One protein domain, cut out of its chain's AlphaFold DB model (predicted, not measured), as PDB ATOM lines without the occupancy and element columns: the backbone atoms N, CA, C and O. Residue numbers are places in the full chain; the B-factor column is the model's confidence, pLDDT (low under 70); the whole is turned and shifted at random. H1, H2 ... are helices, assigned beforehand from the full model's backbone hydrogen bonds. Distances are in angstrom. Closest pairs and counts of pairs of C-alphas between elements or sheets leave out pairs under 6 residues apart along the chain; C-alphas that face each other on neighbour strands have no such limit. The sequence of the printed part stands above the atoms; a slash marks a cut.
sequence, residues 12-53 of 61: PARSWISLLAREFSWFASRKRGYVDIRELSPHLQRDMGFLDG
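Overview. This is residues 12 to 53 of the 61 residues of an uncharacterized protein of Mesorhizobium sp (UniProt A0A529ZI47). One long free helix, H1, makes an arm that sticks out from a small head at its far end, where the short helix H2 and the last residues fold up. Residues 12 to 36 stand free, and the arm makes the length. The printed part has 42 residues with two named helices, H1 then H2, and no named strand; its class is all helix. It is extended, with a radius of gyration of the C-alphas of 15.3 A and spans of 46 by 17 by 15 A.

Arrangement. H1, residues 12 to 32, is apart from H2, residues 42 to 47, with no C-alpha of the one within 8 A of the other. A short link of 9 residues joins them. In both helices every O i to N i+4 pair is within hydrogen-bond range.

Along the chain. H1 is 29.8 A long, from C-alpha 12 at (2.066, -61.349, 9.674) to C-alpha 32 at (-9.359, -42.859, -10.706). H2 is 8.7 A long and ends with C-alpha 47 at (3.859, -33.727, -17.802).

Size, cuts and confidence. The two C-alphas farthest apart, those of Pro 12 and Gly 53, are 47.4 A apart. The printed part has no cut. Mean pLDDT of the printed part is 73.8; residues 12 to 15 and 27 to 35 are under 70.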
ATOM      1  N   PRO A  12       2.614 -62.641   9.239       57.50
ATOM      2  CA  PRO A  12       2.066 -61.349   9.674       57.50
ATOM      3  C   PRO A  12       2.391 -60.199   8.707       57.50
ATOM      4  O   PRO A  12       1.525 -59.388   8.386       57.50
ATOM      5  N   ALA A  13       3.619 -60.157   8.176       57.28
ATOM      6  CA  ALA A  13       4.069 -59.073   7.297       57.28
ATOM      7  C   ALA A  13       3.341 -59.069   5.942       57.28
ATOM      8  O   ALA A  13       2.953 -58.014   5.441       57.28
ATOM      9  N   ARG A  14       3.074 -60.256   5.371       59.84
ATOM     10  CA  ARG A  14       2.263 -60.385   4.147       59.84
ATOM     11  C   ARG A  14       0.828 -59.903   4.352       59.84
ATOM     12  O   ARG A  14       0.262 -59.312   3.436       59.84
ATOM     13  N   SER A  15       0.260 -60.115   5.539       69.88
ATOM     14  CA  SER A  15      -1.103 -59.684   5.866       69.88
ATOM     15  C   SER A  15      -1.227 -58.156   5.875       69.88
ATOM     16  O   SER A  15      -2.107 -57.605   5.217       69.88
ATOM     17  N   TRP A  16      -0.296 -57.452   6.527       74.06
ATOM     18  CA  TRP A  16      -0.339 -55.985   6.611       74.06
ATOM     19  C   TRP A  16      -0.029 -55.295   5.285       74.06
ATOM     20  O   TRP A  16      -0.711 -54.335   4.935       74.06
ATOM     21  N   ILE A  17       0.925 -55.811   4.502       78.75
ATOM     22  CA  ILE A  17       1.208 -55.282   3.158       78.75
ATOM     23  C   ILE A  17      -0.004 -55.473   2.241       78.75
ATOM     24  O   ILE A  17      -0.345 -54.570   1.485       78.75
ATOM     25  N   SER A  18      -0.696 -56.613   2.338       79.00
ATOM     26  CA  SER A  18      -1.913 -56.865   1.552       79.00
ATOM     27  C   SER A  18      -3.056 -55.930   1.948       79.00
ATOM     28  O   SER A  18      -3.801 -55.467   1.086       79.00
ATOM     29  N   LEU A  19      -3.179 -55.617   3.240       81.94
ATOM     30  CA  LEU A  19      -4.175 -54.677   3.747       81.94
ATOM     31  C   LEU A  19      -3.870 -53.246   3.279       81.94
ATOM     32  O   LEU A  19      -4.761 -52.562   2.784       81.94
ATOM     33  N   LEU A  20      -2.598 -52.843   3.324       83.12
ATOM     34  CA  LEU A  20      -2.142 -51.550   2.819       83.12
ATOM     35  C   LEU A  20      -2.349 -51.431   1.303       83.12
ATOM     36  O   LEU A  20      -2.894 -50.437   0.837       83.12
ATOM     37  N   ALA A  21      -1.982 -52.460   0.536       81.50
ATOM     38  CA  ALA A  21      -2.175 -52.502  -0.911       81.50
ATOM     39  C   ALA A  21      -3.661 -52.433  -1.294       81.50
ATOM     40  O   ALA A  21      -4.019 -51.750  -2.252       81.50
ATOM     41  N   ARG A  22      -4.539 -53.095  -0.528       83.06
ATOM     42  CA  ARG A  22      -5.992 -53.050  -0.734       83.06
ATOM     43  C   ARG A  22      -6.568 -51.660  -0.464       83.06
ATOM     44  O   ARG A  22      -7.320 -51.163  -1.299       83.06
ATOM     45  N   GLU A  23      -6.185 -51.024   0.641       79.50
ATOM     46  CA  GLU A  23      -6.621 -49.659   0.962       79.50
ATOM     47  C   GLU A  23      -6.104 -48.647  -0.065       79.50
ATOM     48  O   GLU A  23      -6.862 -47.806  -0.549       79.50
ATOM     49  N   PHE A  24      -4.842 -48.771  -0.485       76.62
ATOM     50  CA  PHE A  24      -4.270 -47.899  -1.508       76.62
ATOM     51  C   PHE A  24      -4.916 -48.120  -2.875       76.62
ATOM     52  O   PHE A  24      -5.171 -47.156  -3.586       76.62
ATOM     53  N   SER A  25      -5.238 -49.364  -3.234       74.62
ATOM     54  CA  SER A  25      -5.974 -49.682  -4.460       74.62
ATOM     55  C   SER A  25      -7.391 -49.116  -4.425       74.62
ATOM     56  O   SER A  25      -7.866 -48.609  -5.439       74.62
ATOM     57  N   TRP A  26      -8.076 -49.174  -3.280       72.94
ATOM     58  CA  TRP A  26      -9.400 -48.575  -3.113       72.94
ATOM     59  C   TRP A  26      -9.339 -47.047  -3.204       72.94
ATOM     60  O   TRP A  26     -10.105 -46.442  -3.954       72.94
ATOM     61  N   PHE A  27      -8.367 -46.421  -2.536       66.12
ATOM     62  CA  PHE A  27      -8.133 -44.980  -2.606       66.12
ATOM     63  C   PHE A  27      -7.739 -44.520  -4.015       66.12
ATOM     64  O   PHE A  27      -8.283 -43.542  -4.528       66.12
ATOM     65  N   ALA A  28      -6.846 -45.256  -4.678       65.06
ATOM     66  CA  ALA A  28      -6.439 -45.005  -6.053       65.06
ATOM     67  C   ALA A  28      -7.604 -45.208  -7.024       65.06
ATOM     68  O   ALA A  28      -7.766 -44.400  -7.925       65.06
ATOM     69  N   SER A  29      -8.455 -46.218  -6.823       64.38
ATOM     70  CA  SER A  29      -9.659 -46.428  -7.640       64.38
ATOM     71  C   SER A  29     -10.680 -45.307  -7.447       64.38
ATOM     72  O   SER A  29     -11.298 -44.870  -8.412       64.38
ATOM     73  N   ARG A  30     -10.815 -44.788  -6.220       62.56
ATOM     74  CA  ARG A  30     -11.675 -43.639  -5.919       62.56
ATOM     75  C   ARG A  30     -11.153 -42.353  -6.557       62.56
ATOM     76  O   ARG A  30     -11.946 -41.601  -7.103       62.56
ATOM     77  N   LYS A  31      -9.832 -42.139  -6.556       58.97
ATOM     78  CA  LYS A  31      -9.180 -41.050  -7.305       58.97
ATOM     79  C   LYS A  31      -9.174 -41.280  -8.818       58.97
ATOM     80  O   LYS A  31      -9.122 -40.329  -9.579       58.97
ATOM     81  N   ARG A  32      -9.247 -42.528  -9.279       55.72
ATOM     82  CA  ARG A  32      -9.359 -42.859 -10.706       55.72
ATOM     83  C   ARG A  32     -10.736 -42.500 -11.270       55.72
ATOM     84  O   ARG A  32     -10.877 -42.392 -12.484       55.72
ATOM     85  N   GLY A  33     -11.723 -42.258 -10.407       60.34
ATOM     86  CA  GLY A  33     -12.926 -41.518 -10.754       60.34
ATOM     87  C   GLY A  33     -12.616 -40.027 -10.824       60.34
ATOM     88  O   GLY A  33     -12.742 -39.336  -9.824       60.34
ATOM     89  N   TYR A  34     -12.218 -39.553 -12.005       61.84
ATOM     90  CA  TYR A  34     -12.206 -38.133 -12.361       61.84
ATOM     91  C   TYR A  34     -11.382 -37.232 -11.424       61.84
ATOM     92  O   TYR A  34     -11.920 -36.343 -10.771       61.84
ATOM     93  N   VAL A  35     -10.053 -37.396 -11.398       67.50
ATOM     94  CA  VAL A  35      -9.219 -36.206 -11.158       67.50
ATOM     95  C   VAL A  35      -9.386 -35.333 -12.392       67.50
ATOM     96  O   VAL A  35      -8.955 -35.730 -13.478       67.50
ATOM     97  N   ASP A  36     -10.060 -34.193 -12.249       71.88
ATOM     98  CA  ASP A  36     -10.147 -33.238 -13.345       71.88
ATOM     99  C   ASP A  36      -8.735 -32.719 -13.617       71.88
ATOM    100  O   ASP A  36      -8.113 -32.058 -12.785       71.88
ATOM    101  N   ILE A  37      -8.192 -33.064 -14.782       72.50
ATOM    102  CA  ILE A  37      -6.849 -32.650 -15.194       72.50
ATOM    103  C   ILE A  37      -6.759 -31.115 -15.214       72.50
ATOM    104  O   ILE A  37      -5.692 -30.555 -14.967       72.50
ATOM    105  N   ARG A  38      -7.894 -30.427 -15.401       72.94
ATOM    106  CA  ARG A  38      -8.008 -28.963 -15.367       72.94
ATOM    107  C   ARG A  38      -7.815 -28.379 -13.965       72.94
ATOM    108  O   ARG A  38      -7.415 -27.224 -13.855       72.94
ATOM    109  N   GLU A  39      -8.050 -29.163 -12.913       80.56
ATOM    110  CA  GLU A  39      -7.806 -28.774 -11.515       80.56
ATOM    111  C   GLU A  39      -6.361 -29.051 -11.064       80.56
ATOM    112  O   GLU A  39      -5.947 -28.663  -9.970       80.56
ATOM    113  N   LEU A  40      -5.569 -29.726 -11.899       77.44
ATOM    114  CA  LEU A  40      -4.202 -30.111 -11.584       77.44
ATOM    115  C   LEU A  40      -3.229 -28.931 -11.738       77.44
ATOM    116  O   LEU A  40      -3.501 -27.967 -12.448       77.44
ATOM    117  N   SER A  41      -2.057 -28.992 -11.100       83.31
ATOM    118  CA  SER A  41      -1.056 -27.928 -11.260       83.31
ATOM    119  C   SER A  41      -0.538 -27.853 -12.711       83.31
ATOM    120  O   SER A  41      -0.414 -28.893 -13.364       83.31
ATOM    121  N   PRO A  42      -0.159 -26.666 -13.229       82.12
ATOM    122  CA  PRO A  42       0.268 -26.508 -14.627       82.12
ATOM    123  C   PRO A  42       1.462 -27.388 -15.020       82.12
ATOM    124  O   PRO A  42       1.542 -27.879 -16.143       82.12
ATOM    125  N   HIS A  43       2.382 -27.621 -14.082       86.81
ATOM    126  CA  HIS A  43       3.531 -28.502 -14.293       86.81
ATOM    127  C   HIS A  43       3.102 -29.950 -14.546       86.81
ATOM    128  O   HIS A  43       3.652 -30.605 -15.426       86.81
ATOM    129  N   LEU A  44       2.096 -30.430 -13.814       82.44
ATOM    130  CA  LEU A  44       1.599 -31.795 -13.939       82.44
ATOM    131  C   LEU A  44       0.653 -31.951 -15.139       82.44
ATOM    132  O   LEU A  44       0.660 -32.990 -15.789       82.44
ATOM    133  N   GLN A  45      -0.094 -30.900 -15.494       84.44
ATOM    134  CA  GLN A  45      -0.833 -30.841 -16.761       84.44
ATOM    135  C   GLN A  45       0.107 -30.980 -17.968       84.44
ATOM    136  O   GLN A  45      -0.207 -31.701 -18.914       84.44
ATOM    137  N   ARG A  46       1.271 -30.318 -17.928       81.81
ATOM    138  CA  ARG A  46       2.292 -30.420 -18.978       81.81
ATOM    139  C   ARG A  46       2.927 -31.807 -19.032       81.81
ATOM    140  O   ARG A  46       3.072 -32.349 -20.116       81.81
ATOM    141  N   ASP A  47       3.269 -32.382 -17.882       84.88
ATOM    142  CA  ASP A  47       3.859 -33.727 -17.802       84.88
ATOM    143  C   ASP A  47       2.916 -34.814 -18.349       84.88
ATOM    144  O   ASP A  47       3.340 -35.728 -19.048       84.88
ATOM    145  N   MET A  48       1.607 -34.666 -18.123       77.19
ATOM    146  CA  MET A  48       0.587 -35.551 -18.700       77.19
ATOM    147  C   MET A  48       0.261 -35.266 -20.181       77.19
ATOM    148  O   MET A  48      -0.576 -35.958 -20.769       77.19
ATOM    149  N   GLY A  49       0.878 -34.248 -20.791       81.00
ATOM    150  CA  GLY A  49       0.625 -33.851 -22.179       81.00
ATOM    151  C   GLY A  49      -0.754 -33.222 -22.408       81.00
ATOM    152  O   GLY A  49      -1.200 -33.116 -23.548       81.00
ATOM    153  N   PHE A  50      -1.454 -32.794 -21.351       78.12
ATOM    154  CA  PHE A  50      -2.778 -32.171 -21.475       78.12
ATOM    155  C   PHE A  50      -2.719 -30.883 -22.306       78.12
ATOM    156  O   PHE A  50      -3.585 -30.634 -23.140       78.12
ATOM    157  N   LEU A  51      -1.651 -30.096 -22.133       73.25
ATOM    158  CA  LEU A  51      -1.399 -28.881 -22.918       73.25
ATOM    159  C   LEU A  51      -0.957 -29.166 -24.362       73.25
ATOM    160  O   LEU A  51      -1.016 -28.265 -25.194       73.25
ATOM    161  N   ASP A  52      -0.552 -30.402 -24.659       81.69
ATOM    162  CA  ASP A  52      -0.127 -30.843 -25.991       81.69
ATOM    163  C   ASP A  52      -1.299 -31.416 -26.815       81.69
ATOM    164  O   ASP A  52      -1.099 -31.915 -27.920       81.69
ATOM    165  N   GLY A  53      -2.530 -31.344 -26.290       73.94
ATOM    166  CA  GLY A  53      -3.744 -31.829 -26.955       73.94
ATOM    167  C   GLY A  53      -4.183 -33.238 -26.549       73.94
ATOM    168  O   GLY A  53      -5.131 -33.761 -27.121       73.94
TER     169      GLY A  53